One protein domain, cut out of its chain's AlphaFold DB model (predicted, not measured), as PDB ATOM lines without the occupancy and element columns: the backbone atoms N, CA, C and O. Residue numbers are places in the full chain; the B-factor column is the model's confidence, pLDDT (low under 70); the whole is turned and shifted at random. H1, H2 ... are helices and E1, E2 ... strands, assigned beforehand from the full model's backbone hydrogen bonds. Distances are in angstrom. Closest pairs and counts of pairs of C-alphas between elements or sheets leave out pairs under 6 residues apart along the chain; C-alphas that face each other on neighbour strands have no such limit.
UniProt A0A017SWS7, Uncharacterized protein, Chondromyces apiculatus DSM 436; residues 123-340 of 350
ATOM      1  N   ARG A 123     -56.506 -34.212 -50.800       95.25
ATOM      2  CA  ARG A 123     -55.094 -34.131 -50.428       95.25
ATOM      3  C   ARG A 123     -54.666 -32.672 -50.330       95.25
ATOM      4  O   ARG A 123     -54.643 -31.965 -51.337       95.25
ATOM      5  N   LEU A 124     -54.310 -32.244 -49.127       96.69
ATOM      6  CA  LEU A 124     -53.714 -30.947 -48.850       96.69
ATOM      7  C   LEU A 124     -52.214 -31.123 -48.600       96.69
ATOM      8  O   LEU A 124     -51.808 -31.989 -47.824       96.69
ATOM      9  N   THR A 125     -51.393 -30.297 -49.233       97.31
ATOM     10  CA  THR A 125     -49.943 -30.247 -49.027       97.31
ATOM     11  C   THR A 125     -49.608 -29.029 -48.179       97.31
ATOM     12  O   THR A 125     -50.107 -27.935 -48.444       97.31
ATOM     13  N   VAL A 126     -48.777 -29.206 -47.153       97.81
ATOM     14  CA  VAL A 126     -48.338 -28.101 -46.290       97.81
ATOM     15  C   VAL A 126     -47.532 -27.087 -47.108       97.81
ATOM     16  O   VAL A 126     -46.563 -27.442 -47.775       97.81
ATOM     17  N   ASP A 127     -47.930 -25.820 -47.033       96.94
ATOM     18  CA  ASP A 127     -47.217 -24.676 -47.586       96.94
ATOM     19  C   ASP A 127     -46.025 -24.357 -46.676       96.94
ATOM     20  O   ASP A 127     -46.181 -23.842 -45.563       96.94
ATOM     21  N   THR A 128     -44.826 -24.719 -47.130       95.31
ATOM     22  CA  THR A 128     -43.596 -24.548 -46.352       95.31
ATOM     23  C   THR A 128     -43.323 -23.085 -45.983       95.31
ATOM     24  O   THR A 128     -43.129 -22.838 -44.790       95.31
ATOM     25  N   PRO A 129     -43.331 -22.109 -46.917       95.62
ATOM     26  CA  PRO A 129     -43.126 -20.697 -46.584       95.62
ATOM     27  C   PRO A 129     -44.083 -20.120 -45.536       95.62
ATOM     28  O   PRO A 129     -43.660 -19.293 -44.729       95.62
ATOM     29  N   GLN A 130     -45.358 -20.519 -45.552       95.38
ATOM     30  CA  GLN A 130     -46.381 -19.945 -44.670       95.38
ATOM     31  C   GLN A 130     -46.526 -20.662 -43.325       95.38
ATOM     32  O   GLN A 130     -47.285 -20.206 -42.470       95.38
ATOM     33  N   SER A 131     -45.817 -21.772 -43.128       97.25
ATOM     34  CA  SER A 131     -45.950 -22.599 -41.931       97.25
ATOM     35  C   SER A 131     -44.873 -22.304 -40.891       97.25
ATOM     36  O   SER A 131     -43.686 -22.136 -41.202       97.25
ATOM     37  N   LYS A 132     -45.301 -22.290 -39.629       97.31
ATOM     38  CA  LYS A 132     -44.482 -21.988 -38.460       97.31
ATOM     39  C   LYS A 132     -44.761 -22.972 -37.329       97.31
ATOM     40  O   LYS A 132     -45.905 -23.335 -37.056       97.31
ATOM     41  N   VAL A 133     -43.691 -23.351 -36.644       98.06
ATOM     42  CA  VAL A 133     -43.738 -24.096 -35.389       98.06
ATOM     43  C   VAL A 133     -42.963 -23.305 -34.347       98.06
ATOM     44  O   VAL A 133     -41.836 -22.874 -34.596       98.06
ATOM     45  N   ASP A 134     -43.573 -23.106 -33.187       97.88
ATOM     46  CA  ASP A 134     -42.930 -22.482 -32.036       97.88
ATOM     47  C   ASP A 134     -42.960 -23.443 -30.851       97.88
ATOM     48  O   ASP A 134     -43.869 -24.264 -30.720       97.88
ATOM     49  N   PHE A 135     -42.011 -23.292 -29.939       97.19
ATOM     50  CA  PHE A 135     -42.148 -23.856 -28.607       97.19
ATOM     51  C   PHE A 135     -41.672 -22.894 -27.535       97.19
ATOM     52  O   PHE A 135     -40.841 -22.022 -27.783       97.19
ATOM     53  N   LEU A 136     -42.202 -23.080 -26.331       96.12
ATOM     54  CA  LEU A 136     -41.820 -22.344 -25.140       96.12
ATOM     55  C   LEU A 136     -41.385 -23.322 -24.054       96.12
ATOM     56  O   LEU A 136     -42.100 -24.268 -23.734       96.12
ATOM     57  N   MET A 137     -40.242 -23.042 -23.448       93.50
ATOM     58  CA  MET A 137     -39.817 -23.651 -22.198       93.50
ATOM     59  C   MET A 137     -39.786 -22.547 -21.147       93.50
ATOM     60  O   MET A 137     -38.983 -21.615 -21.244       93.50
ATOM     61  N   ASP A 138     -40.702 -22.619 -20.184       91.38
ATOM     62  CA  ASP A 138     -40.832 -21.612 -19.128       91.38
ATOM     63  C   ASP A 138     -40.110 -22.096 -17.866       91.38
ATOM     64  O   ASP A 138     -40.458 -23.148 -17.321       91.38
ATOM     65  N   ALA A 139     -39.096 -21.353 -17.425       88.00
ATOM     66  CA  ALA A 139     -38.374 -21.592 -16.186       88.00
ATOM     67  C   ALA A 139     -38.359 -20.320 -15.314       88.00
ATOM     68  O   ALA A 139     -38.450 -19.202 -15.826       88.00
ATOM     69  N   PRO A 140     -38.192 -20.439 -13.981       87.12
ATOM     70  CA  PRO A 140     -38.371 -19.306 -13.067       87.12
ATOM     71  C   PRO A 140     -37.489 -18.082 -13.351       87.12
ATOM     72  O   PRO A 140     -37.879 -16.962 -13.042       87.12
ATOM     73  N   LYS A 141     -36.291 -18.289 -13.909       87.50
ATOM     74  CA  LYS A 141     -35.324 -17.218 -14.205       87.50
ATOM     75  C   LYS A 141     -35.162 -16.935 -15.696       87.50
ATOM     76  O   LYS A 141     -34.455 -15.999 -16.062       87.50
ATOM     77  N   GLU A 142     -35.763 -17.752 -16.552       88.25
ATOM     78  CA  GLU A 142     -35.463 -17.759 -17.976       88.25
ATOM     79  C   GLU A 142     -36.613 -18.364 -18.780       88.25
ATOM     80  O   GLU A 142     -37.176 -19.388 -18.409       88.25
ATOM     81  N   LYS A 143     -36.927 -17.752 -19.918       92.69
ATOM     82  CA  LYS A 143     -37.840 -18.307 -20.915       92.69
ATOM     83  C   LYS A 143     -37.074 -18.557 -22.192       92.69
ATOM     84  O   LYS A 143     -36.446 -17.638 -22.712       92.69
ATOM     85  N   ILE A 144     -37.160 -19.778 -22.701       92.94
ATOM     86  CA  ILE A 144     -36.557 -20.155 -23.976       92.94
ATOM     87  C   ILE A 144     -37.686 -20.336 -24.981       92.94
ATOM     88  O   ILE A 144     -38.605 -21.125 -24.756       92.94
ATOM     89  N   ARG A 145     -37.621 -19.605 -26.091       95.56
ATOM     90  CA  ARG A 145     -38.522 -19.774 -27.227       95.56
ATOM     91  C   ARG A 145     -37.758 -20.331 -28.406       95.56
ATOM     92  O   ARG A 145     -36.806 -19.711 -28.863       95.56
ATOM     93  N   GLY A 146     -38.197 -21.471 -28.914       96.00
ATOM     94  CA  GLY A 146     -37.714 -21.981 -30.186       96.00
ATOM     95  C   GLY A 146     -38.675 -21.651 -31.310       96.00
ATOM     96  O   GLY A 146     -39.890 -21.695 -31.124       96.00
ATOM     97  N   ARG A 147     -38.126 -21.329 -32.478       97.00
ATOM     98  CA  ARG A 147     -38.887 -21.043 -33.690       97.00
ATOM     99  C   ARG A 147     -38.324 -21.814 -34.871       97.00
ATOM    100  O   ARG A 147     -37.114 -21.852 -35.087       97.00
ATOM    101  N   VAL A 148     -39.230 -22.379 -35.656       96.81
ATOM    102  CA  VAL A 148     -38.944 -22.999 -36.946       96.81
ATOM    103  C   VAL A 148     -39.917 -22.424 -37.972       96.81
ATOM    104  O   VAL A 148     -41.130 -22.599 -37.867       96.81
ATOM    105  N   THR A 149     -39.390 -21.708 -38.962       95.06
ATOM    106  CA  THR A 149     -40.160 -21.072 -40.044       95.06
ATOM    107  C   THR A 149     -39.654 -21.552 -41.391       95.06
ATOM    108  O   THR A 149     -38.444 -21.689 -41.568       95.06
ATOM    109  N   GLY A 150     -40.545 -21.771 -42.360       94.12
ATOM    110  CA  GLY A 150     -40.108 -22.111 -43.718       94.12
ATOM    111  C   GLY A 150     -39.461 -23.496 -43.839       94.12
ATOM    112  O   GLY A 150     -38.697 -23.732 -44.772       94.12
ATOM    113  N   ALA A 151     -39.724 -24.391 -42.884       96.25
ATOM    114  CA  ALA A 151     -39.105 -25.717 -42.804       96.25
ATOM    115  C   ALA A 151     -40.108 -26.821 -42.418       96.25
ATOM    116  O   ALA A 151     -39.720 -27.917 -42.023       96.25
ATOM    117  N   THR A 152     -41.411 -26.538 -42.528       97.38
ATOM    118  CA  THR A 152     -42.465 -27.541 -42.320       97.38
ATOM    119  C   THR A 152     -42.987 -28.037 -43.662       97.38
ATOM    120  O   THR A 152     -43.206 -27.254 -44.582       97.38
ATOM    121  N   SER A 153     -43.192 -29.340 -43.784       97.19
ATOM    122  CA  SER A 153     -43.710 -30.006 -44.979       97.19
ATOM    123  C   SER A 153     -44.640 -31.143 -44.570       97.19
ATOM    124  O   SER A 153     -44.671 -31.546 -43.405       97.19
ATOM    125  N   GLY A 154     -45.419 -31.665 -45.508       96.56
ATOM    126  CA  GLY A 154     -46.293 -32.794 -45.229       96.56
ATOM    127  C   GLY A 154     -47.480 -32.880 -46.166       96.56
ATOM    128  O   GLY A 154     -47.765 -31.957 -46.932       96.56
ATOM    129  N   GLU A 155     -48.188 -33.995 -46.058       96.75
ATOM    130  CA  GLU A 155     -49.454 -34.229 -46.740       96.75
ATOM    131  C   GLU A 155     -50.526 -34.603 -45.718       96.75
ATOM    132  O   GLU A 155     -50.291 -35.395 -44.802       96.75
ATOM    133  N   ILE A 156     -51.717 -34.043 -45.901       96.88
ATOM    134  CA  ILE A 156     -52.903 -34.301 -45.090       96.88
ATOM    135  C   ILE A 156     -54.006 -34.754 -46.043       96.88
ATOM    136  O   ILE A 156     -54.339 -34.067 -47.003       96.88
ATOM    137  N   SER A 157     -54.566 -35.930 -45.792       96.38
ATOM    138  CA  SER A 157     -55.704 -36.478 -46.525       96.38
ATOM    139  C   SER A 157     -56.968 -36.262 -45.706       96.38
ATOM    140  O   SER A 157     -57.169 -36.922 -44.690       96.38
ATOM    141  N   VAL A 158     -57.805 -35.327 -46.146       96.75
ATOM    142  CA  VAL A 158     -59.006 -34.882 -45.431       96.75
ATOM    143  C   VAL A 158     -60.250 -35.482 -46.077       96.75
ATOM    144  O   VAL A 158     -60.549 -35.194 -47.236       96.75
ATOM    145  N   ASP A 159     -61.003 -36.289 -45.333       96.06
ATOM    146  CA  ASP A 159     -62.349 -36.702 -45.739       96.06
ATOM    147  C   ASP A 159     -63.344 -35.611 -45.317       96.06
ATOM    148  O   ASP A 159     -63.575 -35.375 -44.135       96.06
ATOM    149  N   LEU A 160     -63.901 -34.894 -46.295       95.50
ATOM    150  CA  LEU A 160     -64.788 -33.753 -46.045       95.50
ATOM    151  C   LEU A 160     -66.186 -34.181 -45.577       95.50
ATOM    152  O   LEU A 160     -66.909 -33.362 -45.012       95.50
ATOM    153  N   THR A 161     -66.563 -35.440 -45.820       95.94
ATOM    154  CA  THR A 161     -67.845 -36.007 -45.374       95.94
ATOM    155  C   THR A 161     -67.769 -36.550 -43.954       95.94
ATOM    156  O   THR A 161     -68.785 -36.605 -43.268       95.94
ATOM    157  N   ASP A 162     -66.564 -36.907 -43.509       97.12
ATOM    158  CA  ASP A 162     -66.288 -37.364 -42.157       97.12
ATOM    159  C   ASP A 162     -64.837 -37.052 -41.774       97.12
ATOM    160  O   ASP A 162     -63.909 -37.830 -42.015       97.12
ATOM    161  N   LEU A 163     -64.639 -35.907 -41.123       97.50
ATOM    162  CA  LEU A 163     -63.317 -35.445 -40.709       97.50
ATOM    163  C   LEU A 163     -62.604 -36.405 -39.738       97.50
ATOM    164  O   LEU A 163     -61.377 -36.335 -39.641       97.50
ATOM    165  N   THR A 164     -63.311 -37.325 -39.068       97.25
ATOM    166  CA  THR A 164     -62.689 -38.322 -38.172       97.25
ATOM    167  C   THR A 164     -61.801 -39.320 -38.920       97.25
ATOM    168  O   THR A 164     -60.908 -39.935 -38.334       97.25
ATOM    169  N   ARG A 165     -61.988 -39.429 -40.241       96.75
ATOM    170  CA  ARG A 165     -61.217 -40.278 -41.161       96.75
ATOM    171  C   ARG A 165     -59.992 -39.579 -41.755       96.75
ATOM    172  O   ARG A 165     -59.332 -40.133 -42.636       96.75
ATOM    173  N   THR A 166     -59.694 -38.365 -41.292       96.62
ATOM    174  CA  THR A 166     -58.529 -37.594 -41.726       96.62
ATOM    175  C   THR A 166     -57.237 -38.264 -41.274       96.62
ATOM    176  O   THR A 166     -57.076 -38.631 -40.110       96.62
ATOM    177  N   THR A 167     -56.283 -38.370 -42.193       97.12
ATOM    178  CA  THR A 167     -54.925 -38.843 -41.912       97.12
ATOM    179  C   THR A 167     -53.896 -37.858 -42.445       97.12
ATOM    180  O   THR A 167     -54.203 -36.994 -43.263       97.12
ATOM    181  N   GLY A 168     -52.649 -37.967 -42.002       96.69
ATOM    182  CA  GLY A 168     -51.582 -37.128 -42.530       96.69
ATOM    183  C   GLY A 168     -50.243 -37.400 -41.873       96.69
ATOM    184  O   GLY A 168     -50.177 -38.025 -40.816       96.69
ATOM    185  N   LEU A 169     -49.188 -36.918 -42.518       98.06
ATOM    186  CA  LEU A 169     -47.837 -36.896 -41.977       98.06
ATOM    187  C   LEU A 169     -47.277 -35.492 -42.158       98.06
ATOM    188  O   LEU A 169     -47.176 -34.996 -43.281       98.06
ATOM    189  N   ILE A 170     -46.897 -34.878 -41.045       98.12
ATOM    190  CA  ILE A 170     -46.233 -33.578 -41.005       98.12
ATOM    191  C   ILE A 170     -44.784 -33.819 -40.593       98.12
ATOM    192  O   ILE A 170     -44.521 -34.582 -39.667       98.12
ATOM    193  N   THR A 171     -43.846 -33.189 -41.292       98.31
ATOM    194  CA  THR A 171     -42.413 -33.217 -40.989       98.31
ATOM    195  C   THR A 171     -41.898 -31.792 -40.858       98.31
ATOM    196  O   THR A 171     -42.088 -30.969 -41.754       98.31
ATOM    197  N   VAL A 172     -41.217 -31.517 -39.753       98.25
ATOM    198  CA  VAL A 172     -40.544 -30.252 -39.466       98.25
ATOM    199  C   VAL A 172     -39.041 -30.508 -39.503       98.25
ATOM    200  O   VAL A 172     -38.544 -31.344 -38.749       98.25
ATOM    201  N   ASP A 173     -38.325 -29.798 -40.371       97.56
ATOM    202  CA  ASP A 173     -36.863 -29.742 -40.344       97.56
ATOM    203  C   ASP A 173     -36.424 -28.760 -39.246       97.56
ATOM    204  O   ASP A 173     -36.561 -27.538 -39.363       97.56
ATOM    205  N   ILE A 174     -35.927 -29.321 -38.146       97.19
ATOM    206  CA  ILE A 174     -35.441 -28.592 -36.975       97.19
ATOM    207  C   ILE A 174     -33.947 -28.249 -37.070       97.19
ATOM    208  O   ILE A 174     -33.417 -27.609 -36.165       97.19
ATOM    209  N   GLY A 175     -33.257 -28.578 -38.168       95.12
ATOM    210  CA  GLY A 175     -31.856 -28.192 -38.395       95.12
ATOM    211  C   GLY A 175     -31.640 -26.671 -38.395       95.12
ATOM    212  O   GLY A 175     -30.575 -26.169 -38.019       95.12
ATOM    213  N   LYS A 176     -32.683 -25.914 -38.761       88.50
ATOM    214  CA  LYS A 176     -32.703 -24.440 -38.792       88.50
ATOM    215  C   LYS A 176     -33.403 -23.804 -37.592       88.50
ATOM    216  O   LYS A 176     -33.764 -22.634 -37.658       88.50
ATOM    217  N   ILE A 177     -33.596 -24.553 -36.510       94.94
ATOM    218  CA  ILE A 177     -34.186 -24.037 -35.275       94.94
ATOM    219  C   ILE A 177     -33.460 -22.781 -34.776       94.94
ATOM    220  O   ILE A 177     -32.230 -22.742 -34.687       94.94
ATOM    221  N   GLU A 178     -34.227 -21.755 -34.431       94.94
ATOM    222  CA  GLU A 178     -33.711 -20.546 -33.799       94.94
ATOM    223  C   GLU A 178     -34.225 -20.448 -32.370       94.94
ATOM    224  O   GLU A 178     -35.435 -20.481 -32.141       94.94
ATOM    225  N   LEU A 179     -33.304 -20.319 -31.417       94.31
ATOM    226  CA  LEU A 179     -33.635 -20.071 -30.020       94.31
ATOM    227  C   LEU A 179     -33.495 -18.600 -29.652       94.31
ATOM    228  O   LEU A 179     -32.485 -17.953 -29.947       94.31
ATOM    229  N   PHE A 180     -34.497 -18.131 -28.929       94.31
ATOM    230  CA  PHE A 180     -34.579 -16.821 -28.320       94.31
ATOM    231  C   PHE A 180     -34.753 -16.983 -26.816       94.31
ATOM    232  O   PHE A 180     -35.373 -17.939 -26.346       94.31
ATOM    233  N   GLN A 181     -34.196 -16.048 -26.062       92.25
ATOM    234  CA  GLN A 181     -34.152 -16.101 -24.613       92.25
ATOM    235  C   GLN A 181     -34.726 -14.819 -24.026       92.25
ATOM    236  O   GLN A 181     -34.469 -13.720 -24.522       92.25
ATOM    237  N   THR A 182     -35.447 -14.958 -22.921       92.38
ATOM    238  CA  THR A 182     -35.814 -13.844 -22.052       92.38
ATOM    239  C   THR A 182     -35.380 -14.158 -20.629       92.38
ATOM    240  O   THR A 182     -35.806 -15.160 -20.061       92.38
ATOM    241  N   VAL A 183     -34.540 -13.308 -20.042       90.19
ATOM    242  CA  VAL A 183     -33.997 -13.504 -18.689       90.19
ATOM    243  C   VAL A 183     -34.771 -12.649 -17.691       90.19
ATOM    244  O   VAL A 183     -35.099 -11.495 -17.984       90.19
ATOM    245  N   ALA A 184     -35.078 -13.212 -16.524       90.12
ATOM    246  CA  ALA A 184     -35.656 -12.466 -15.415       90.12
ATOM    247  C   ALA A 184     -34.601 -11.545 -14.784       90.12
ATOM    248  O   ALA A 184     -33.475 -11.965 -14.508       90.12
ATOM    249  N   LYS A 185     -34.970 -10.291 -14.547       90.62
ATOM    250  CA  LYS A 185     -34.194  -9.323 -13.772       90.62
ATOM    251  C   LYS A 185     -34.380  -9.582 -12.274       90.62
ATOM    252  O   LYS A 185     -35.261 -10.341 -11.867       90.62
ATOM    253  N   ASP A 186     -33.588  -8.903 -11.448       89.00
ATOM    254  CA  ASP A 186     -33.647  -9.028  -9.983       89.00
ATOM    255  C   ASP A 186     -35.013  -8.629  -9.388       89.00
ATOM    256  O   ASP A 186     -35.380  -9.096  -8.313       89.00
ATOM    257  N   ASP A 187     -35.790  -7.805 -10.099       89.19
ATOM    258  CA  ASP A 187     -37.155  -7.404  -9.729       89.19
ATOM    259  C   ASP A 187     -38.237  -8.430 -10.131       89.19
ATOM    260  O   ASP A 187     -39.427  -8.199  -9.920       89.19
ATOM    261  N   GLY A 188     -37.837  -9.562 -10.722       85.44
ATOM    262  CA  GLY A 188     -38.732 -10.610 -11.210       85.44
ATOM    263  C   GLY A 188     -39.385 -10.312 -12.563       85.44
ATOM    264  O   GLY A 188     -40.129 -11.152 -13.071       85.44
ATOM    265  N   THR A 189     -39.118  -9.157 -13.181       89.44
ATOM    266  CA  THR A 189     -39.608  -8.838 -14.527       89.44
ATOM    267  C   THR A 189     -38.714  -9.457 -15.597       89.44
ATOM    268  O   THR A 189     -37.496  -9.541 -15.458       89.44
ATOM    269  N   PHE A 190     -39.314  -9.896 -16.698       89.69
ATOM    270  CA  PHE A 190     -38.573 -10.451 -17.828       89.69
ATOM    271  C   PHE A 190     -38.060  -9.329 -18.740       89.69
ATOM    272  O   PHE A 190     -38.773  -8.362 -19.009       89.69
ATOM    273  N   GLY A 191     -36.802  -9.442 -19.178       90.62
ATOM    274  CA  GLY A 191     -36.166  -8.503 -20.104       90.62
ATOM    275  C   GLY A 191     -36.690  -8.586 -21.543       90.62
ATOM    276  O   GLY A 191     -37.764  -9.120 -21.809       90.62
ATOM    277  N   GLU A 192     -35.915  -8.045 -22.482       92.62
ATOM    278  CA  GLU A 192     -36.198  -8.171 -23.914       92.62
ATOM    279  C   GLU A 192     -35.837  -9.574 -24.424       92.62
ATOM    280  O   GLU A 192     -34.916 -10.225 -23.921       92.62
ATOM    281  N   GLU A 193     -36.581 -10.048 -25.421       94.50
ATOM    282  CA  GLU A 193     -36.253 -11.274 -26.140       94.50
ATOM    283  C   GLU A 193     -34.995 -11.058 -26.990       94.50
ATOM    284  O   GLU A 193     -34.947 -10.161 -27.828       94.50
ATOM    285  N   SER A 194     -33.972 -11.890 -26.794       94.44
ATOM    286  CA  SER A 194     -32.720 -11.806 -27.551       94.44
ATOM    287  C   SER A 194     -32.290 -13.171 -28.077       94.44
ATOM    288  O   SER A 194     -32.506 -14.207 -27.443       94.44
ATOM    289  N   LYS A 195     -31.692 -13.184 -29.272       93.56
ATOM    290  CA  LYS A 195     -31.094 -14.388 -29.857       93.56
ATOM    291  C   LYS A 195     -29.740 -14.650 -29.194       93.56
ATOM    292  O   LYS A 195     -28.914 -13.747 -29.110       93.56
ATOM    293  N   SER A 196     -29.515 -15.884 -28.745       84.31
ATOM    294  CA  SER A 196     -28.256 -16.306 -28.118       84.31
ATOM    295  C   SER A 196     -27.603 -17.412 -28.939       84.31
ATOM    296  O   SER A 196     -28.104 -18.538 -28.977       84.31
ATOM    297  N   ASP A 197     -26.483 -17.104 -29.594       89.06
ATOM    298  CA  ASP A 197     -25.777 -18.059 -30.459       89.06
ATOM    299  C   ASP A 197     -25.285 -19.279 -29.670       89.06
ATOM    300  O   ASP A 197     -25.479 -20.411 -30.101       89.06
ATOM    301  N   LYS A 198     -24.782 -19.078 -28.445       86.94
ATOM    302  CA  LYS A 198     -24.345 -20.181 -27.573       86.94
ATOM    303  C   LYS A 198     -25.484 -21.124 -27.189       86.94
ATOM    304  O   LYS A 198     -25.306 -22.335 -27.190       86.94
ATOM    305  N   GLN A 199     -26.669 -20.592 -26.880       84.38
ATOM    306  CA  GLN A 199     -27.835 -21.438 -26.592       84.38
ATOM    307  C   GLN A 199     -28.294 -22.195 -27.841       84.38
ATOM    308  O   GLN A 199     -28.661 -23.365 -27.773       84.38
ATOM    309  N   ASN A 200     -28.222 -21.539 -28.997       90.62
ATOM    310  CA  ASN A 200     -28.494 -22.146 -30.292       90.62
ATOM    311  C   ASN A 200     -27.521 -23.290 -30.619       90.62
ATOM    312  O   ASN A 200     -27.950 -24.299 -31.181       90.62
ATOM    313  N   GLU A 201     -26.242 -23.151 -30.281       90.19
ATOM    314  CA  GLU A 201     -25.238 -24.212 -30.391       90.19
ATOM    315  C   GLU A 201     -25.540 -25.355 -29.419       90.19
ATOM    316  O   GLU A 201     -25.659 -26.500 -29.849       90.19
ATOM    317  N   HIS A 202     -25.757 -25.056 -28.133       88.44
ATOM    318  CA  HIS A 202     -26.055 -26.070 -27.119       88.44
ATOM    319  C   HIS A 202     -27.297 -26.889 -27.459       88.44
ATOM    320  O   HIS A 202     -27.237 -28.114 -27.439       88.44
ATOM    321  N   ALA A 203     -28.397 -26.246 -27.846       90.81
ATOM    322  CA  ALA A 203     -29.609 -26.962 -28.220       90.81
ATOM    323  C   ALA A 203     -29.405 -27.863 -29.443       90.81
ATOM    324  O   ALA A 203     -29.900 -28.990 -29.461       90.81
ATOM    325  N   ARG A 204     -28.630 -27.412 -30.439       93.56
ATOM    326  CA  ARG A 204     -28.261 -28.251 -31.589       93.56
ATOM    327  C   ARG A 204     -27.417 -29.451 -31.168       93.56
ATOM    328  O   ARG A 204     -27.634 -30.537 -31.689       93.56
ATOM    329  N   THR A 205     -26.495 -29.279 -30.225       92.31
ATOM    330  CA  THR A 205     -25.713 -30.389 -29.665       92.31
ATOM    331  C   THR A 205     -26.596 -31.364 -28.882       92.31
ATOM    332  O   THR A 205     -26.440 -32.571 -29.028       92.31
ATOM    333  N   TRP A 206     -27.557 -30.880 -28.089       92.06
ATOM    334  CA  TRP A 206     -28.458 -31.737 -27.298       92.06
ATOM    335  C   TRP A 206     -29.379 -32.583 -28.176       92.06
ATOM    336  O   TRP A 206     -29.664 -33.731 -27.843       92.06
ATOM    337  N   LEU A 207     -29.813 -32.005 -29.297       95.06
ATOM    338  CA  LEU A 207     -30.591 -32.667 -30.341       95.06
ATOM    339  C   LEU A 207     -29.723 -33.493 -31.302       95.06
ATOM    340  O   LEU A 207     -30.272 -34.086 -32.224       95.06
ATOM    341  N   GLU A 208     -28.396 -33.502 -31.139       95.50
ATOM    342  CA  GLU A 208     -27.457 -34.176 -32.048       95.50
ATOM    343  C   GLU A 208     -27.702 -33.789 -33.524       95.50
ATOM    344  O   GLU A 208     -27.787 -34.625 -34.425       95.50
ATOM    345  N   ILE A 209     -27.871 -32.487 -33.767       95.88
ATOM    346  CA  ILE A 209     -28.014 -31.876 -35.101       95.88
ATOM    347  C   ILE A 209     -26.911 -30.852 -35.393       95.88
ATOM    348  O   ILE A 209     -26.968 -30.114 -36.379       95.88
ATOM    349  N   SER A 210     -25.901 -30.785 -34.530       93.69
ATOM    350  CA  SER A 210     -24.742 -29.915 -34.683       93.69
ATOM    351  C   SER A 210     -23.770 -30.438 -35.762       93.69
ATOM    352  O   SER A 210     -23.786 -31.629 -36.088       93.69
ATOM    353  N   PRO A 211     -22.921 -29.577 -36.361       92.50
ATOM    354  CA  PRO A 211     -22.014 -29.975 -37.448       92.50
ATOM    355  C   PRO A 211     -20.999 -31.075 -37.091       92.50
ATOM    356  O   PRO A 211     -20.509 -31.756 -37.988       92.50
ATOM    357  N   ASP A 212     -20.688 -31.242 -35.806       90.94
ATOM    358  CA  ASP A 212     -19.823 -32.288 -35.248       90.94
ATOM    359  C   ASP A 212     -20.521 -33.652 -35.111       90.94
ATOM    360  O   ASP A 212     -19.850 -34.673 -34.960       90.94
ATOM    361  N   THR A 213     -21.852 -33.704 -35.224       93.12
ATOM    362  CA  THR A 213     -22.589 -34.971 -35.244       93.12
ATOM    363  C   THR A 213     -22.387 -35.681 -36.593       93.12
ATOM    364  O   THR A 213     -22.523 -35.040 -37.645       93.12
ATOM    365  N   PRO A 214     -22.129 -37.010 -36.618       95.25
ATOM    366  CA  PRO A 214     -22.058 -37.779 -37.857       95.25
ATOM    367  C   PRO A 214     -23.254 -37.509 -38.775       95.25
ATOM    368  O   PRO A 214     -24.404 -37.530 -38.332       95.25
ATOM    369  N   ALA A 215     -22.994 -37.282 -40.066       96.00
ATOM    370  CA  ALA A 215     -24.007 -36.818 -41.018       96.00
ATOM    371  C   ALA A 215     -25.256 -37.714 -41.075       96.00
ATOM    372  O   ALA A 215     -26.365 -37.208 -41.215       96.00
ATOM    373  N   GLU A 216     -25.088 -39.031 -40.921       94.38
ATOM    374  CA  GLU A 216     -26.206 -39.977 -40.898       94.38
ATOM    375  C   GLU A 216     -27.102 -39.805 -39.660       94.38
ATOM    376  O   GLU A 216     -28.326 -39.839 -39.781       94.38
ATOM    377  N   ALA A 217     -26.512 -39.603 -38.478       94.25
ATOM    378  CA  ALA A 217     -27.266 -39.363 -37.249       94.25
ATOM    379  C   ALA A 217     -27.967 -37.999 -37.304       94.25
ATOM    380  O   ALA A 217     -29.171 -37.913 -37.067       94.25
ATOM    381  N   ARG A 218     -27.248 -36.962 -37.751       95.88
ATOM    382  CA  ARG A 218     -27.796 -35.616 -37.944       95.88
ATOM    383  C   ARG A 218     -28.998 -35.605 -38.891       95.88
ATOM    384  O   ARG A 218     -30.021 -35.032 -38.546       95.88
ATOM    385  N   ALA A 219     -28.924 -36.300 -40.029       95.56
ATOM    386  CA  ALA A 219     -30.023 -36.372 -41.000       95.56
ATOM    387  C   ALA A 219     -31.293 -37.070 -40.464       95.56
ATOM    388  O   ALA A 219     -32.397 -36.850 -40.974       95.56
ATOM    389  N   LYS A 220     -31.150 -37.941 -39.455       95.44
ATOM    390  CA  LYS A 220     -32.281 -38.571 -38.753       95.44
ATOM    391  C   LYS A 220     -32.841 -37.646 -37.671       95.44
ATOM    392  O   LYS A 220     -34.055 -37.551 -37.526       95.44
ATOM    393  N   ASN A 221     -31.964 -36.955 -36.946       97.19
ATOM    394  CA  ASN A 221     -32.327 -36.114 -35.810       97.19
ATOM    395  C   ASN A 221     -32.814 -34.710 -36.205       97.19
ATOM    396  O   ASN A 221     -33.539 -34.087 -35.438       97.19
ATOM    397  N   GLU A 222     -32.497 -34.228 -37.411       97.31
ATOM    398  CA  GLU A 222     -32.989 -32.943 -37.933       97.31
ATOM    399  C   GLU A 222     -34.487 -32.951 -38.259       97.31
ATOM    400  O   GLU A 222     -35.038 -31.920 -38.625       97.31
ATOM    401  N   LYS A 223     -35.169 -34.094 -38.124       97.50
ATOM    402  CA  LYS A 223     -36.584 -34.246 -38.462       97.50
ATOM    403  C   LYS A 223     -37.402 -34.518 -37.211       97.50
ATOM    404  O   LYS A 223     -37.223 -35.541 -36.553       97.50
ATOM    405  N   ALA A 224     -38.367 -33.646 -36.949       98.12
ATOM    406  CA  ALA A 224     -39.494 -33.958 -36.083       98.12
ATOM    407  C   ALA A 224     -40.696 -34.338 -36.954       98.12
ATOM    408  O   ALA A 224     -40.975 -33.666 -37.949       98.12
ATOM    409  N   GLN A 225     -41.406 -35.415 -36.616       98.44
ATOM    410  CA  GLN A 225     -42.550 -35.887 -37.401       98.44
ATOM    411  C   GLN A 225     -43.791 -36.073 -36.536       98.44
ATOM    412  O   GLN A 225     -43.693 -36.470 -35.379       98.44
ATOM    413  N   PHE A 226     -44.960 -35.828 -37.120       98.50
ATOM    414  CA  PHE A 226     -46.250 -36.121 -36.508       98.50
ATOM    415  C   PHE A 226     -47.156 -36.830 -37.516       98.50
ATOM    416  O   PHE A 226     -47.536 -36.249 -38.535       98.50
ATOM    417  N   ALA A 227     -47.483 -38.091 -37.239       98.31
ATOM    418  CA  ALA A 227     -48.386 -38.902 -38.047       98.31
ATOM    419  C   ALA A 227     -49.766 -38.956 -37.387       98.31
ATOM    420  O   ALA A 227     -49.925 -39.535 -36.313       98.31
ATOM    421  N   ILE A 228     -50.775 -38.381 -38.040       97.81
ATOM    422  CA  ILE A 228     -52.154 -38.355 -37.542       97.81
ATOM    423  C   ILE A 228     -52.734 -39.770 -37.636       97.81
ATOM    424  O   ILE A 228     -52.809 -40.345 -38.727       97.81
ATOM    425  N   ARG A 229     -53.144 -40.328 -36.493       96.19
ATOM    426  CA  ARG A 229     -53.737 -41.672 -36.388       96.19
ATOM    427  C   ARG A 229     -55.230 -41.630 -36.080       96.19
ATOM    428  O   ARG A 229     -55.959 -42.506 -36.535       96.19
ATOM    429  N   LYS A 230     -55.681 -40.623 -35.332       97.44
ATOM    430  CA  LYS A 230     -57.082 -40.450 -34.939       97.44
ATOM    431  C   LYS A 230     -57.449 -38.971 -34.907       97.44
ATOM    432  O   LYS A 230     -56.661 -38.149 -34.437       97.44
ATOM    433  N   VAL A 231     -58.660 -38.656 -35.355       98.25
ATOM    434  CA  VAL A 231     -59.256 -37.322 -35.251       98.25
ATOM    435  C   VAL A 231     -60.611 -37.423 -34.560       98.25
ATOM    436  O   VAL A 231     -61.453 -38.231 -34.941       98.25
ATOM    437  N   GLU A 232     -60.823 -36.586 -33.550       98.44
ATOM    438  CA  GLU A 232     -62.109 -36.400 -32.876       98.44
ATOM    439  C   GLU A 232     -62.575 -34.968 -33.124       98.44
ATOM    440  O   GLU A 232     -61.829 -34.030 -32.866       98.44
ATOM    441  N   VAL A 233     -63.787 -34.783 -33.639       97.94
ATOM    442  CA  VAL A 233     -64.295 -33.460 -34.026       97.94
ATOM    443  C   VAL A 233     -65.291 -32.969 -32.990       97.94
ATOM    444  O   VAL A 233     -66.144 -33.729 -32.533       97.94
ATOM    445  N   GLU A 234     -65.217 -31.688 -32.642       97.00
ATOM    446  CA  GLU A 234     -66.255 -31.046 -31.845       97.00
ATOM    447  C   GLU A 234     -67.451 -30.677 -32.738       97.00
ATOM    448  O   GLU A 234     -67.360 -29.836 -33.642       97.00
ATOM    449  N   GLY A 235     -68.596 -31.316 -32.483       95.81
ATOM    450  CA  GLY A 235     -69.825 -31.134 -33.258       95.81
ATOM    451  C   GLY A 235     -69.921 -32.071 -34.465       95.81
ATOM    452  O   GLY A 235     -69.491 -33.220 -34.400       95.81
ATOM    453  N   ASP A 236     -70.533 -31.596 -35.553       96.06
ATOM    454  CA  ASP A 236     -70.733 -32.392 -36.770       96.06
ATOM    455  C   ASP A 236     -69.394 -32.617 -37.510       96.06
ATOM    456  O   ASP A 236     -68.749 -31.617 -37.876       96.06
ATOM    457  N   PRO A 237     -68.965 -33.884 -37.727       97.00
ATOM    458  CA  PRO A 237     -67.750 -34.215 -38.467       97.00
ATOM    459  C   PRO A 237     -67.878 -34.006 -39.981       97.00
ATOM    460  O   PRO A 237     -66.857 -34.002 -40.670       97.00
ATOM    461  N   ASN A 238     -69.088 -33.819 -40.514       96.69
ATOM    462  CA  ASN A 238     -69.307 -33.533 -41.925       96.69
ATOM    463  C   ASN A 238     -69.074 -32.041 -42.214       96.69
ATOM    464  O   ASN A 238     -69.912 -31.178 -41.939       96.69
ATOM    465  N   LEU A 239     -67.928 -31.716 -42.815       95.69
ATOM    466  CA  LEU A 239     -67.581 -30.339 -43.173       95.69
ATOM    467  C   LEU A 239     -68.463 -29.791 -44.310       95.69
ATOM    468  O   LEU A 239     -68.655 -28.576 -44.416       95.69
ATOM    469  N   LEU A 240     -69.006 -30.668 -45.160       94.25
ATOM    470  CA  LEU A 240     -69.891 -30.284 -46.264       94.25
ATOM    471  C   LEU A 240     -71.299 -29.904 -45.796       94.25
ATOM    472  O   LEU A 240     -71.982 -29.161 -46.491       94.25
ATOM    473  N   ALA A 241     -71.708 -30.327 -44.596       94.00
ATOM    474  CA  ALA A 241     -72.957 -29.876 -43.982       94.00
ATOM    475  C   ALA A 241     -72.907 -28.397 -43.541       94.00
ATOM    476  O   ALA A 241     -73.938 -27.799 -43.235       94.00
ATOM    477  N   ARG A 242     -71.712 -27.788 -43.513       93.38
ATOM    478  CA  ARG A 242     -71.505 -26.378 -43.166       93.38
ATOM    479  C   ARG A 242     -71.453 -25.525 -44.434       93.38
ATOM    480  O   ARG A 242     -70.819 -25.901 -45.414       93.38
ATOM    481  N   SER A 243     -72.064 -24.344 -44.401       92.12
ATOM    482  CA  SER A 243     -72.042 -23.374 -45.504       92.12
ATOM    483  C   SER A 243     -71.025 -22.258 -45.270       92.12
ATOM    484  O   SER A 243     -70.736 -21.919 -44.124       92.12
ATOM    485  N   GLY A 244     -70.563 -21.617 -46.345       93.56
ATOM    486  CA  GLY A 244     -69.714 -20.427 -46.277       93.56
ATOM    487  C   GLY A 244     -68.333 -20.635 -46.891       93.56
ATOM    488  O   GLY A 244     -67.873 -21.766 -47.072       93.56
ATOM    489  N   ALA A 245     -67.691 -19.512 -47.229       95.19
ATOM    490  CA  ALA A 245     -66.354 -19.466 -47.828       95.19
ATOM    491  C   ALA A 245     -65.254 -19.900 -46.856       95.19
ATOM    492  O   ALA A 245     -64.254 -20.467 -47.283       95.19
ATOM    493  N   GLU A 246     -65.452 -19.687 -45.557       96.94
ATOM    494  CA  GLU A 246     -64.567 -20.186 -44.512       96.94
ATOM    495  C   GLU A 246     -65.365 -21.076 -43.563       96.94
ATOM    496  O   GLU A 246     -66.436 -20.697 -43.087       96.94
ATOM    497  N   ARG A 247     -64.856 -22.283 -43.315       97.06
ATOM    498  CA  ARG A 247     -65.487 -23.267 -42.434       97.06
ATOM    499  C   ARG A 247     -64.481 -23.670 -41.371       97.06
ATOM    500  O   ARG A 247     -63.498 -24.348 -41.672       97.06
ATOM    501  N   THR A 248     -64.725 -23.237 -40.140       97.81
ATOM    502  CA  THR A 248     -63.858 -23.534 -38.995       97.81
ATOM    503  C   THR A 248     -64.409 -24.703 -38.189       97.81
ATOM    504  O   THR A 248     -65.610 -24.781 -37.915       97.81
ATOM    505  N   VAL A 249     -63.516 -25.609 -37.805       98.19
ATOM    506  CA  VAL A 249     -63.779 -26.742 -36.917       98.19
ATOM    507  C   VAL A 249     -62.735 -26.772 -35.808       98.19
ATOM    508  O   VAL A 249     -61.571 -26.443 -36.038       98.19
ATOM    509  N   THR A 250     -63.151 -27.189 -34.617       98.44
ATOM    510  CA  THR A 250     -62.237 -27.562 -33.535       98.44
ATOM    511  C   THR A 250     -62.191 -29.081 -33.470       98.44
ATOM    512  O   THR A 250     -63.228 -29.742 -33.562       98.44
ATOM    513  N   LEU A 251     -60.993 -29.647 -33.379       98.38
ATOM    514  CA  LEU A 251     -60.797 -31.090 -33.322       98.38
ATOM    515  C   LEU A 251     -59.609 -31.454 -32.435       98.38
ATOM    516  O   LEU A 251     -58.697 -30.656 -32.233       98.38
ATOM    517  N   LYS A 252     -59.595 -32.686 -31.933       98.56
ATOM    518  CA  LYS A 252     -58.435 -33.298 -31.289       98.56
ATOM    519  C   LYS A 252     -57.776 -34.255 -32.270       98.56
ATOM    520  O   LYS A 252     -58.416 -35.185 -32.756       98.56
ATOM    521  N   ALA A 253     -56.497 -34.037 -32.547       98.38
ATOM    522  CA  ALA A 253     -55.678 -34.939 -33.340       98.38
ATOM    523  C   ALA A 253     -54.782 -35.755 -32.405       98.38
ATOM    524  O   ALA A 253     -53.988 -35.189 -31.654       98.38
ATOM    525  N   THR A 254     -54.909 -37.080 -32.455       98.50
ATOM    526  CA  THR A 254     -54.005 -38.020 -31.778       98.50
ATOM    527  C   THR A 254     -53.128 -38.693 -32.818       98.50
ATOM    528  O   THR A 254     -53.606 -39.124 -33.876       98.50
ATOM    529  N   GLY A 255     -51.835 -38.774 -32.539       97.94
ATOM    530  CA  GLY A 255     -50.873 -39.284 -33.495       97.94
ATOM    531  C   GLY A 255     -49.587 -39.771 -32.863       97.94
ATOM    532  O   GLY A 255     -49.320 -39.549 -31.683       97.94
ATOM    533  N   GLU A 256     -48.780 -40.422 -33.691       98.38
ATOM    534  CA  GLU A 256     -47.402 -40.734 -33.337       98.38
ATOM    535  C   GLU A 256     -46.548 -39.490 -33.577       98.38
ATOM    536  O   GLU A 256     -46.585 -38.896 -34.655       98.38
ATOM    537  N   PHE A 257     -45.776 -39.105 -32.571       98.56
ATOM    538  CA  PHE A 257     -44.796 -38.039 -32.618       98.56
ATOM    539  C   PHE A 257     -43.396 -38.641 -32.571       98.56
ATOM    540  O   PHE A 257     -43.103 -39.465 -31.709       98.56
ATOM    541  N   LEU A 258     -42.529 -38.231 -33.491       98.50
ATOM    542  CA  LEU A 258     -41.136 -38.645 -33.562       98.50
ATOM    543  C   LEU A 258     -40.244 -37.428 -33.364       98.50
ATOM    544  O   LEU A 258     -40.324 -36.466 -34.127       98.50
ATOM    545  N   LEU A 259     -39.356 -37.514 -32.384       98.31
ATOM    546  CA  LEU A 259     -38.281 -36.560 -32.157       98.31
ATOM    547  C   LEU A 259     -37.060 -37.333 -31.692       98.31
ATOM    548  O   LEU A 259     -37.186 -38.215 -30.842       98.31
ATOM    549  N   HIS A 260     -35.897 -37.006 -32.256       97.25
ATOM    550  CA  HIS A 260     -34.615 -37.554 -31.816       97.25
ATOM    551  C   HIS A 260     -34.606 -39.098 -31.771       97.25
ATOM    552  O   HIS A 260     -34.179 -39.738 -30.814       97.25
ATOM    553  N   GLN A 261     -35.170 -39.709 -32.819       97.44
ATOM    554  CA  GLN A 261     -35.330 -41.160 -32.981       97.44
ATOM    555  C   GLN A 261     -36.166 -41.865 -31.893       97.44
ATOM    556  O   GLN A 261     -36.128 -43.090 -31.758       97.44
ATOM    557  N   ARG A 262     -36.947 -41.106 -31.121       97.81
ATOM    558  CA  ARG A 262     -37.863 -41.600 -30.090       97.81
ATOM    559  C   ARG A 262     -39.294 -41.278 -30.482       97.81
ATOM    560  O   ARG A 262     -39.601 -40.124 -30.793       97.81
ATOM    561  N   LYS A 263     -40.157 -42.294 -30.477       97.69
ATOM    562  CA  LYS A 263     -41.575 -42.142 -30.798       97.69
ATOM    563  C   LYS A 263     -42.454 -42.181 -29.557       97.69
ATOM    564  O   LYS A 263     -42.286 -43.052 -28.711       97.69
ATOM    565  N   SER A 264     -43.429 -41.291 -29.494       97.88
ATOM    566  CA  SER A 264     -44.428 -41.222 -28.430       97.88
ATOM    567  C   SER A 264     -45.799 -40.898 -29.015       97.88
ATOM    568  O   SER A 264     -45.902 -40.381 -30.125       97.88
ATOM    569  N   GLU A 265     -46.872 -41.230 -28.303       98.06
ATOM    570  CA  GLU A 265     -48.211 -40.784 -28.691       98.06
ATOM    571  C   GLU A 265     -48.450 -39.379 -28.135       98.06
ATOM    572  O   GLU A 265     -48.200 -39.119 -26.956       98.06
ATOM    573  N   LYS A 266     -48.936 -38.462 -28.976       98.12
ATOM    574  CA  LYS A 266     -49.326 -37.114 -28.549       98.12
ATOM    575  C   LYS A 266     -50.727 -36.793 -29.045       98.12
ATOM    576  O   LYS A 266     -51.115 -37.150 -30.158       98.12
ATOM    577  N   THR A 267     -51.468 -36.081 -28.202       98.19
ATOM    578  CA  THR A 267     -52.785 -35.531 -28.522       98.19
ATOM    579  C   THR A 267     -52.704 -34.017 -28.487       98.19
ATOM    580  O   THR A 267     -52.162 -33.447 -27.542       98.19
ATOM    581  N   THR A 268     -53.251 -33.363 -29.505       98.25
ATOM    582  CA  THR A 268     -53.280 -31.904 -29.600       98.25
ATOM    583  C   THR A 268     -54.651 -31.413 -30.046       98.25
ATOM    584  O   THR A 268     -55.325 -32.051 -30.857       98.25
ATOM    585  N   GLU A 269     -55.082 -30.289 -29.480       98.44
ATOM    586  CA  GLU A 269     -56.336 -29.621 -29.813       98.44
ATOM    587  C   GLU A 269     -56.060 -28.570 -30.893       98.44
ATOM    588  O   GLU A 269     -55.204 -27.698 -30.720       98.44
ATOM    589  N   LEU A 270     -56.763 -28.664 -32.018       98.62
ATOM    590  CA  LEU A 270     -56.531 -27.866 -33.215       98.62
ATOM    591  C   LEU A 270     -57.792 -27.096 -33.610       98.62
ATOM    592  O   LEU A 270     -58.890 -27.647 -33.617       98.62
ATOM    593  N   SER A 271     -57.608 -25.844 -34.020       98.44
ATOM    594  CA  SER A 271     -58.582 -25.088 -34.798       98.44
ATOM    595  C   SER A 271     -58.169 -25.141 -36.262       98.44
ATOM    596  O   SER A 271     -57.064 -24.724 -36.621       98.44
ATOM    597  N   VAL A 272     -59.044 -25.676 -37.107       98.62
ATOM    598  CA  VAL A 272     -58.802 -25.814 -38.541       98.62
ATOM    599  C   VAL A 272     -59.824 -24.988 -39.297       98.62
ATOM    600  O   VAL A 272     -61.025 -25.210 -39.168       98.62
ATOM    601  N   THR A 273     -59.350 -24.036 -40.094       98.56
ATOM    602  CA  THR A 273     -60.191 -23.202 -40.957       98.56
ATOM    603  C   THR A 273     -59.955 -23.571 -42.409       98.56
ATOM    604  O   THR A 273     -58.885 -23.309 -42.956       98.56
ATOM    605  N   PHE A 274     -60.959 -24.177 -43.034       98.06
ATOM    606  CA  PHE A 274     -60.952 -24.535 -44.447       98.06
ATOM    607  C   PHE A 274     -61.498 -23.384 -45.288       98.06
ATOM    608  O   PHE A 274     -62.553 -22.836 -44.965       98.06
ATOM    609  N   ARG A 275     -60.814 -23.048 -46.383       97.12
ATOM    610  CA  ARG A 275     -61.245 -22.019 -47.336       97.12
ATOM    611  C   ARG A 275     -61.772 -22.646 -48.614       97.12
ATOM    612  O   ARG A 275     -61.094 -23.474 -49.220       97.12
ATOM    613  N   PHE A 276     -62.943 -22.199 -49.044       95.31
ATOM    614  CA  PHE A 276     -63.628 -22.609 -50.264       95.31
ATOM    615  C   PHE A 276     -63.689 -21.416 -51.230       95.31
ATOM    616  O   PHE A 276     -63.965 -20.300 -50.790       95.31
ATOM    617  N   PRO A 277     -63.433 -21.618 -52.534       88.62
ATOM    618  CA  PRO A 277     -63.252 -20.524 -53.491       88.62
ATOM    619  C   PRO A 277     -64.517 -19.678 -53.723       88.62
ATOM    620  O   PRO A 277     -64.410 -18.502 -54.051       88.62
ATOM    621  N   ASP A 278     -65.703 -20.256 -53.541       82.62
ATOM    622  CA  ASP A 278     -67.014 -19.655 -53.828       82.62
ATOM    623  C   ASP A 278     -68.022 -19.803 -52.667       82.62
ATOM    624  O   ASP A 278     -69.175 -19.401 -52.781       82.62
ATOM    625  N   GLY A 279     -67.614 -20.400 -51.542       72.88
ATOM    626  CA  GLY A 279     -68.461 -20.664 -50.369       72.88
ATOM    627  C   GLY A 279     -69.571 -21.709 -50.540       72.88
ATOM    628  O   GLY A 279     -70.076 -22.211 -49.531       72.88
ATOM    629  N   SER A 280     -69.894 -22.081 -51.779       68.88
ATOM    630  CA  SER A 280     -70.807 -23.167 -52.159       68.88
ATOM    631  C   SER A 280     -70.108 -24.453 -52.597       68.88
ATOM    632  O   SER A 280     -70.776 -25.466 -52.759       68.88
ATOM    633  N   GLY A 281     -68.792 -24.432 -52.807       79.25
ATOM    634  CA  GLY A 281     -68.055 -25.579 -53.315       79.25
ATOM    635  C   GLY A 281     -67.939 -26.743 -52.329       79.25
ATOM    636  O   GLY A 281     -67.956 -26.576 -51.106       79.25
ATOM    637  N   ASP A 282     -67.718 -27.927 -52.901       87.00
ATOM    638  CA  ASP A 282     -67.487 -29.178 -52.170       87.00
ATOM    639  C   ASP A 282     -66.001 -29.456 -51.916       87.00
ATOM    640  O   ASP A 282     -65.639 -30.513 -51.404       87.00
ATOM    641  N   ARG A 283     -65.106 -28.540 -52.314       90.62
ATOM    642  CA  ARG A 283     -63.653 -28.722 -52.190       90.62
ATOM    643  C   ARG A 283     -62.966 -27.484 -51.628       90.62
ATOM    644  O   ARG A 283     -63.113 -26.406 -52.209       90.62
ATOM    645  N   PRO A 284     -62.178 -27.628 -50.551       95.25
ATOM    646  CA  PRO A 284     -61.364 -26.538 -50.061       95.25
ATOM    647  C   PRO A 284     -60.169 -26.308 -50.992       95.25
ATOM    648  O   PRO A 284     -59.597 -27.248 -51.547       95.25
ATOM    649  N   VAL A 285     -59.766 -25.050 -51.129       95.62
ATOM    650  CA  VAL A 285     -58.511 -24.654 -51.791       95.62
ATOM    651  C   VAL A 285     -57.349 -24.592 -50.805       95.62
ATOM    652  O   VAL A 285     -56.195 -24.769 -51.197       95.62
ATOM    653  N   SER A 286     -57.641 -24.368 -49.523       96.94
ATOM    654  CA  SER A 286     -56.642 -24.358 -48.458       96.94
ATOM    655  C   SER A 286     -57.244 -24.645 -47.086       96.94
ATOM    656  O   SER A 286     -58.461 -24.591 -46.891       96.94
ATOM    657  N   ALA A 287     -56.371 -24.953 -46.133       98.31
ATOM    658  CA  ALA A 287     -56.682 -25.055 -44.720       98.31
ATOM    659  C   ALA A 287     -55.608 -24.335 -43.896       98.31
ATOM    660  O   ALA A 287     -54.417 -24.462 -44.175       98.31
ATOM    661  N   VAL A 288     -56.037 -23.603 -42.872       98.62
ATOM    662  CA  VAL A 288     -55.166 -23.030 -41.840       98.62
ATOM    663  C   VAL A 288     -55.376 -23.829 -40.563       98.62
ATOM    664  O   VAL A 288     -56.508 -23.942 -40.095       98.62
ATOM    665  N   ILE A 289     -54.306 -24.396 -40.016       98.62
ATOM    666  CA  ILE A 289     -54.322 -25.298 -38.863       98.62
ATOM    667  C   ILE A 289     -53.538 -24.638 -37.738       98.62
ATOM    668  O   ILE A 289     -52.343 -24.387 -37.883       98.62
ATOM    669  N   LYS A 290     -54.194 -24.390 -36.604       98.69
ATOM    670  CA  LYS A 290     -53.559 -23.797 -35.423       98.69
ATOM    671  C   LYS A 290     -53.793 -24.648 -34.194       98.69
ATOM    672  O   LYS A 290     -54.899 -25.141 -33.996       98.69
ATOM    673  N   THR A 291     -52.791 -24.782 -33.335       98.44
ATOM    674  CA  THR A 291     -53.012 -25.325 -31.987       98.44
ATOM    675  C   THR A 291     -53.881 -24.371 -31.177       98.44
ATOM    676  O   THR A 291     -53.563 -23.186 -31.085       98.44
ATOM    677  N   VAL A 292     -54.945 -24.880 -30.556       98.25
ATOM    678  CA  VAL A 292     -55.778 -24.107 -29.619       98.25
ATOM    679  C   VAL A 292     -55.000 -23.833 -28.335       98.25
ATOM    680  O   VAL A 292     -55.041 -22.729 -27.794       98.25
ATOM    681  N   LYS A 293     -54.256 -24.839 -27.865       96.50
ATOM    682  CA  LYS A 293     -53.341 -24.748 -26.726       96.50
ATOM    683  C   LYS A 293     -52.021 -25.425 -27.077       96.50
ATOM    684  O   LYS A 293     -52.046 -26.432 -27.789       96.50
ATOM    685  N   PRO A 294     -50.889 -24.919 -26.564       97.75
ATOM    686  CA  PRO A 294     -49.631 -25.625 -26.695       97.75
ATOM    687  C   PRO A 294     -49.719 -27.026 -26.079       97.75
ATOM    688  O   PRO A 294     -50.329 -27.195 -25.023       97.75
ATOM    689  N   PHE A 295     -49.094 -28.016 -26.713       97.12
ATOM    690  CA  PHE A 295     -49.005 -29.379 -26.183       97.12
ATOM    691  C   PHE A 295     -47.586 -29.669 -25.691       97.12
ATOM    692  O   PHE A 295     -46.609 -29.195 -26.270       97.12
ATOM    693  N   ALA A 296     -47.476 -30.419 -24.596       96.75
ATOM    694  CA  ALA A 296     -46.203 -30.681 -23.938       96.75
ATOM    695  C   ALA A 296     -45.429 -31.822 -24.614       96.75
ATOM    696  O   ALA A 296     -45.975 -32.887 -24.922       96.75
ATOM    697  N   ILE A 297     -44.129 -31.604 -24.798       96.81
ATOM    698  CA  ILE A 297     -43.168 -32.611 -25.244       96.81
ATOM    699  C   ILE A 297     -42.099 -32.750 -24.167       96.81
ATOM    700  O   ILE A 297     -41.375 -31.792 -23.894       96.81
ATOM    701  N   GLY A 298     -42.001 -33.934 -23.563       94.44
ATOM    702  CA  GLY A 298     -40.981 -34.235 -22.565       94.44
ATOM    703  C   GLY A 298     -39.620 -34.416 -23.228       94.44
ATOM    704  O   GLY A 298     -39.457 -35.261 -24.101       94.44
ATOM    705  N   LEU A 299     -38.621 -33.637 -22.823       93.50
ATOM    706  CA  LEU A 299     -37.289 -33.730 -23.425       93.50
ATOM    707  C   LEU A 299     -36.598 -35.056 -23.079       93.50
ATOM    708  O   LEU A 299     -36.048 -35.716 -23.961       93.50
ATOM    709  N   ALA A 300     -36.700 -35.486 -21.819       91.00
ATOM    710  CA  ALA A 300     -36.112 -36.737 -21.340       91.00
ATOM    711  C   ALA A 300     -36.722 -37.972 -22.024       91.00
ATOM    712  O   ALA A 300     -35.983 -38.857 -22.451       91.00
ATOM    713  N   GLU A 301     -38.048 -37.990 -22.212       94.31
ATOM    714  CA  GLU A 301     -38.776 -39.031 -22.961       94.31
ATOM    715  C   GLU A 301     -38.156 -39.262 -24.352       94.31
ATOM    716  O   GLU A 301     -38.037 -40.402 -24.811       94.31
ATOM    717  N   HIS A 302     -37.707 -38.182 -24.998       96.25
ATOM    718  CA  HIS A 302     -37.117 -38.193 -26.333       96.25
ATOM    719  C   HIS A 302     -35.578 -38.244 -26.349       96.25
ATOM    720  O   HIS A 302     -34.971 -38.067 -27.401       96.25
ATOM    721  N   ASP A 303     -34.926 -38.528 -25.217       94.31
ATOM    722  CA  ASP A 303     -33.458 -38.531 -25.089       94.31
ATOM    723  C   ASP A 303     -32.804 -37.191 -25.505       94.31
ATOM    724  O   ASP A 303     -31.650 -37.135 -25.942       94.31
ATOM    725  N   VAL A 304     -33.548 -36.091 -25.364       93.00
ATOM    726  CA  VAL A 304     -33.041 -34.730 -25.543       93.00
ATOM    727  C   VAL A 304     -32.525 -34.258 -24.194       93.00
ATOM    728  O   VAL A 304     -33.285 -33.920 -23.288       93.00
ATOM    729  N   GLN A 305     -31.209 -34.260 -24.046       87.81
ATOM    730  CA  GLN A 305     -30.545 -33.923 -22.795       87.81
ATOM    731  C   GLN A 305     -29.212 -33.225 -23.069       87.81
ATOM    732  O   GLN A 305     -28.648 -33.389 -24.153       87.81
ATOM    733  N   PRO A 306     -28.685 -32.464 -22.096       84.75
ATOM    734  CA  PRO A 306     -27.345 -31.918 -22.164       84.75
ATOM    735  C   PRO A 306     -26.297 -32.974 -22.504       84.75
ATOM    736  O   PRO A 306     -25.987 -33.859 -21.706       84.75
ATOM    737  N   ARG A 307     -25.744 -32.856 -23.710       82.50
ATOM    738  CA  ARG A 307     -24.591 -33.616 -24.185       82.50
ATOM    739  C   ARG A 307     -23.414 -32.664 -24.169       82.50
ATOM    740  O   ARG A 307     -23.485 -31.585 -24.751       82.50
ATOM    741  N   GLU A 308     -22.339 -33.048 -23.501       64.62
ATOM    742  CA  GLU A 308     -21.075 -32.361 -23.700       64.62
ATOM    743  C   GLU A 308     -20.238 -33.134 -24.704       64.62
ATOM    744  O   GLU A 308     -20.043 -34.342 -24.572       64.62
ATOM    745  N   ALA A 309     -19.683 -32.405 -25.673       52.94
ATOM    746  CA  ALA A 309     -18.591 -32.891 -26.510       52.94
ATOM    747  C   ALA A 309     -17.335 -33.253 -25.674       52.94
ATOM    748  O   ALA A 309     -16.398 -33.856 -26.192       52.94
ATOM    749  N   PHE A 310     -17.314 -32.922 -24.374       45.75
ATOM    750  CA  PHE A 310     -16.260 -33.227 -23.406       45.75
ATOM    751  C   PHE A 310     -16.819 -34.043 -22.222       45.75
ATOM    752  O   PHE A 310     -17.701 -33.610 -21.489       45.75
ATOM    753  N   GLY A 311     -16.329 -35.276 -22.056       48.59
ATOM    754  CA  GLY A 311     -16.977 -36.327 -21.261       48.59
ATOM    755  C   GLY A 311     -17.116 -36.132 -19.739       48.59
ATOM    756  O   GLY A 311     -16.529 -35.243 -19.142       48.59
ATOM    757  N   LYS A 312     -17.881 -37.054 -19.124       50.53
ATOM    758  CA  LYS A 312     -18.074 -37.437 -17.694       50.53
ATOM    759  C   LYS A 312     -18.220 -36.372 -16.584       50.53
ATOM    760  O   LYS A 312     -18.793 -36.712 -15.553       50.53
ATOM    761  N   LEU A 313     -17.791 -35.123 -16.746       52.66
ATOM    762  CA  LEU A 313     -18.013 -34.042 -15.770       52.66
ATOM    763  C   LEU A 313     -19.394 -33.370 -15.911       52.66
ATOM    764  O   LEU A 313     -19.868 -32.762 -14.955       52.66
ATOM    765  N   ALA A 314     -20.071 -33.558 -17.046       51.81
ATOM    766  CA  ALA A 314     -21.325 -32.885 -17.393       51.81
ATOM    767  C   ALA A 314     -22.587 -33.396 -16.670       51.81
ATOM    768  O   ALA A 314     -23.569 -32.665 -16.553       51.81
ATOM    769  N   GLN A 315     -22.589 -34.627 -16.140       52.00
ATOM    770  CA  GLN A 315     -23.788 -35.178 -15.487       52.00
ATOM    771  C   GLN A 315     -24.180 -34.377 -14.230       52.00
ATOM    772  O   GLN A 315     -25.362 -34.216 -13.953       52.00
ATOM    773  N   LYS A 316     -23.199 -33.799 -13.514       52.91
ATOM    774  CA  LYS A 316     -23.452 -32.880 -12.388       52.91
ATOM    775  C   LYS A 316     -23.993 -31.519 -12.841       52.91
ATOM    776  O   LYS A 316     -24.660 -30.842 -12.066       52.91
ATOM    777  N   THR A 317     -23.720 -31.112 -14.079       53.19
ATOM    778  CA  THR A 317     -24.221 -29.858 -14.655       53.19
ATOM    779  C   THR A 317     -25.723 -29.946 -14.914       53.19
ATOM    780  O   THR A 317     -26.418 -28.955 -14.734       53.19
ATOM    781  N   LEU A 318     -26.246 -31.128 -15.247       52.81
ATOM    782  CA  LEU A 318     -27.680 -31.369 -15.435       52.81
ATOM    783  C   LEU A 318     -28.489 -31.100 -14.159       52.81
ATOM    784  O   LEU A 318     -29.487 -30.397 -14.235       52.81
ATOM    785  N   ASP A 319     -28.018 -31.532 -12.986       55.50
ATOM    786  CA  ASP A 319     -28.667 -31.222 -11.699       55.50
ATOM    787  C   ASP A 319     -28.590 -29.722 -11.345       55.50
ATOM    788  O   ASP A 319     -29.467 -29.177 -10.677       55.50
ATOM    789  N   VAL A 320     -27.562 -29.021 -11.840       56.56
ATOM    790  CA  VAL A 320     -27.379 -27.564 -11.690       56.56
ATOM    791  C   VAL A 320     -28.187 -26.764 -12.729       56.56
ATOM    792  O   VAL A 320     -28.516 -25.595 -12.499       56.56
ATOM    793  N   LEU A 321     -28.526 -27.379 -13.865       56.50
ATOM    794  CA  LEU A 321     -29.355 -26.817 -14.936       56.50
ATOM    795  C   LEU A 321     -30.832 -27.212 -14.814       56.50
ATOM    796  O   LEU A 321     -31.675 -26.515 -15.370       56.50
ATOM    797  N   ALA A 322     -31.163 -28.252 -14.048       53.16
ATOM    798  CA  ALA A 322     -32.530 -28.679 -13.756       53.16
ATOM    799  C   ALA A 322     -33.417 -27.559 -13.168       53.16
ATOM    800  O   ALA A 322     -34.595 -27.509 -13.513       53.16
ATOM    801  N   PRO A 323     -32.903 -26.603 -12.362       61.88
ATOM    802  CA  PRO A 323     -33.685 -25.435 -11.951       61.88
ATOM    803  C   PRO A 323     -33.875 -24.389 -13.062       61.88
ATOM    804  O   PRO A 323     -34.663 -23.461 -12.892       61.88
ATOM    805  N   LYS A 324     -33.095 -24.463 -14.150       63.94
ATOM    806  CA  LYS A 324     -32.998 -23.426 -15.191       63.94
ATOM    807  C   LYS A 324     -33.741 -23.763 -16.476       63.94
ATOM    808  O   LYS A 324     -34.092 -22.846 -17.206       63.94
ATOM    809  N   VAL A 325     -33.961 -25.041 -16.765       68.81
ATOM    810  CA  VAL A 325     -34.572 -25.486 -18.019       68.81
ATOM    811  C   VAL A 325     -35.742 -26.403 -17.693       68.81
ATOM    812  O   VAL A 325     -35.594 -27.363 -16.941       68.81
ATOM    813  N   ASN A 326     -36.919 -26.085 -18.233       80.38
ATOM    814  CA  ASN A 326     -38.109 -26.902 -18.035       80.38
ATOM    815  C   ASN A 326     -37.917 -28.293 -18.670       80.38
ATOM    816  O   ASN A 326     -37.267 -28.422 -19.706       80.38
ATOM    817  N   LYS A 327     -38.485 -29.334 -18.058       89.12
ATOM    818  CA  LYS A 327     -38.454 -30.705 -18.591       89.12
ATOM    819  C   LYS A 327     -39.313 -30.866 -19.843       89.12
ATOM    820  O   LYS A 327     -39.119 -31.812 -20.606       89.12
ATOM    821  N   GLU A 328     -40.254 -29.950 -20.035       93.19
ATOM    822  CA  GLU A 328     -41.204 -29.965 -21.133       93.19
ATOM    823  C   GLU A 328     -41.031 -28.739 -22.030       93.19
ATOM    824  O   GLU A 328     -40.818 -27.615 -21.567       93.19
ATOM    825  N   ALA A 329     -41.177 -28.962 -23.334       95.75
ATOM    826  CA  ALA A 329     -41.362 -27.912 -24.319       95.75
ATOM    827  C   ALA A 329     -42.844 -27.833 -24.701       95.75
ATOM    828  O   ALA A 329     -43.435 -28.815 -25.147       95.75
ATOM    829  N   LEU A 330     -43.445 -26.656 -24.532       97.62
ATOM    830  CA  LEU A 330     -44.823 -26.375 -24.921       97.62
ATOM    831  C   LEU A 330     -44.861 -25.967 -26.393       97.62
ATOM    832  O   LEU A 330     -44.488 -24.844 -26.727       97.62
ATOM    833  N   VAL A 331     -45.302 -26.866 -27.271       98.12
ATOM    834  CA  VAL A 331     -45.267 -26.683 -28.729       98.12
ATOM    835  C   VAL A 331     -46.574 -26.116 -29.260       98.12
ATOM    836  O   VAL A 331     -47.652 -26.588 -28.913       98.12
ATOM    837  N   SER A 332     -46.471 -25.123 -30.141       98.31
ATOM    838  CA  SER A 332     -47.579 -24.517 -30.881       98.31
ATOM    839  C   SER A 332     -47.359 -24.642 -32.387       98.31
ATOM    840  O   SER A 332     -46.231 -24.529 -32.871       98.31
ATOM    841  N   LEU A 333     -48.444 -24.847 -33.130       98.00
ATOM    842  CA  LEU A 333     -48.432 -24.974 -34.588       98.00
ATOM    843  C   LEU A 333     -49.264 -23.853 -35.212       98.00
ATOM    844  O   LEU A 333     -50.360 -23.566 -34.731       98.00
ATOM    845  N   ASP A 334     -48.764 -23.274 -36.302       98.19
ATOM    846  CA  ASP A 334     -49.514 -22.422 -37.227       98.19
ATOM    847  C   ASP A 334     -49.135 -22.841 -38.652       98.19
ATOM    848  O   ASP A 334     -48.096 -22.451 -39.186       98.19
ATOM    849  N   LEU A 335     -49.924 -23.746 -39.224       98.38
ATOM    850  CA  LEU A 335     -49.651 -24.366 -40.513       98.38
ATOM    851  C   LEU A 335     -50.657 -23.877 -41.543       98.38
ATOM    852  O   LEU A 335     -51.855 -23.792 -41.271       98.38
ATOM    853  N   THR A 336     -50.179 -23.658 -42.759       98.25
ATOM    854  CA  THR A 336     -51.049 -23.490 -43.922       98.25
ATOM    855  C   THR A 336     -50.863 -24.687 -44.837       98.25
ATOM    856  O   THR A 336     -49.742 -25.123 -45.066       98.25
ATOM    857  N   ALA A 337     -51.954 -25.240 -45.354       98.00
ATOM    858  CA  ALA A 337     -51.932 -26.299 -46.353       98.00
ATOM    859  C   ALA A 337     -52.806 -25.909 -47.546       98.00
ATOM    860  O   ALA A 337     -53.856 -25.288 -47.383       98.00
ATOM    861  N   THR A 338     -52.380 -26.272 -48.749       97.19
ATOM    862  CA  THR A 338     -53.065 -25.956 -50.009       97.19
ATOM    863  C   THR A 338     -53.448 -27.235 -50.735       97.19
ATOM    864  O   THR A 338     -52.822 -28.278 -50.546       97.19
ATOM    865  N   LEU A 339     -54.509 -27.187 -51.537       94.81
ATOM    866  CA  LEU A 339     -54.926 -28.339 -52.331       94.81
ATOM    867  C   LEU A 339     -53.797 -28.767 -53.277       94.81
ATOM    868  O   LEU A 339     -53.291 -27.955 -54.053       94.81
ATOM    869  N   ALA A 340     -53.417 -30.045 -53.221       89.00
ATOM    870  CA  ALA A 340     -52.326 -30.560 -54.034       89.00
ATOM    871  C   ALA A 340     -52.643 -30.410 -55.541       89.00
ATOM    872  O   ALA A 340     -53.743 -30.776 -55.983       89.00
TER     873      ALA A 340
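Overview. This is residues 123 to 340 of the 350 residues of an uncharacterized protein of Chondromyces apiculatus DSM 436 (UniProt A0A017SWS7). A closed barrel of eight strands, E1, E4, E5, E7, E8, E9, E10 and E12, is prolonged past one end by E2, E3 and E6 side by side along one side of E12, with E11 on E12's other side. The short helices H1 and H2 pack on the strands near that end, and H3 lies off the barrel in a low-confidence stretch. The printed part has 218 residues, in the order E1 E2 E3 E4 E5 E6 H1 H2 E7 E8 E9 E10 E11 H3 E12; the neighbour strands are antiparallel and the class is mostly strand. It is compact, with a radius of gyration of the C-alphas of 19.4 A and spans of 63 by 45 by 27 A.

Along the chain. E1, residues 123 to 126, begins at C-alpha 123 (-55.094, -34.131, -50.428). E2 is 132 to 139, 23.1 A long, E3 142 to 149, 22.8 A, E4 152 to 158, E5 167 to 173 and E6 178 to 183. H1 is 197 to 206 and H2 215 to 221. E7, 223 to 233, is 28.1 A long and bends by 62 degrees at residue 230; E8, 246 to 259, 33.3 A, bends by 71 degrees at 256; E9, 262 to 275, 35.0 A, bends by 68 degrees at 265. E10 is 286 to 291, E11 295 to 298 and H3 315 to 321. E12, 328 to 339, 34.1 A, ends at C-alpha 339 (-54.926, -28.339, -52.331).

Arrangement. Round the ring, E1 neighbours E4 (N 124 and O 156, 2.8 A, within hydrogen-bond range), E4 and E5 form a hairpin (N 153 and O 171, 2.8 A), and E5 neighbours E7 (N 172 and O 224, 2.8 A). The meander E7 E8 E9 E10, each strand the antiparallel neighbour of the one before, has N 252 and O 232 at 2.8 A, N 257 and O 264 at 2.8 A, and N 271 and O 290 at 2.8 A. E12 closes the ring between E10 (N 287 and O 337, 2.8 A) and E1 (N 125 and O 338, 2.8 A). Its pairing is staggered: residues 328 to 331 pair with E11 (N 297 and O 329, 2.9 A) and 330 to 334 with E2 (N 332 and O 134, 2.8 A). E2 and E3 form a hairpin (N 137 and O 144, 2.8 A), and E6 is on the other side of E3 (N 143 and O 182, 2.8 A). H1 is on the barrel and outside it, over E6; the closest C-alphas of the two are those of Leu 179 and Asn 200, 5.6 A. H2 is on the barrel, and its closest C-alphas with E8 are those of Asn 221 and Leu 259, 7.0 A. H3 is not on the barrel. Every O i to N i+4 pair is within hydrogen-bond range in H1 and H2, and 2 of 3 in H3.

Size, cuts and confidence. The C-alphas of Ser 280 and Leu 313, the two farthest apart, are 65.0 A apart. The printed part has no cut. The links E6 to H1, E7 to E8 and E11 to H3 are long. The mean pLDDT of the printed part is 91.4; residue 280 and residues 308 to 325 are under 70.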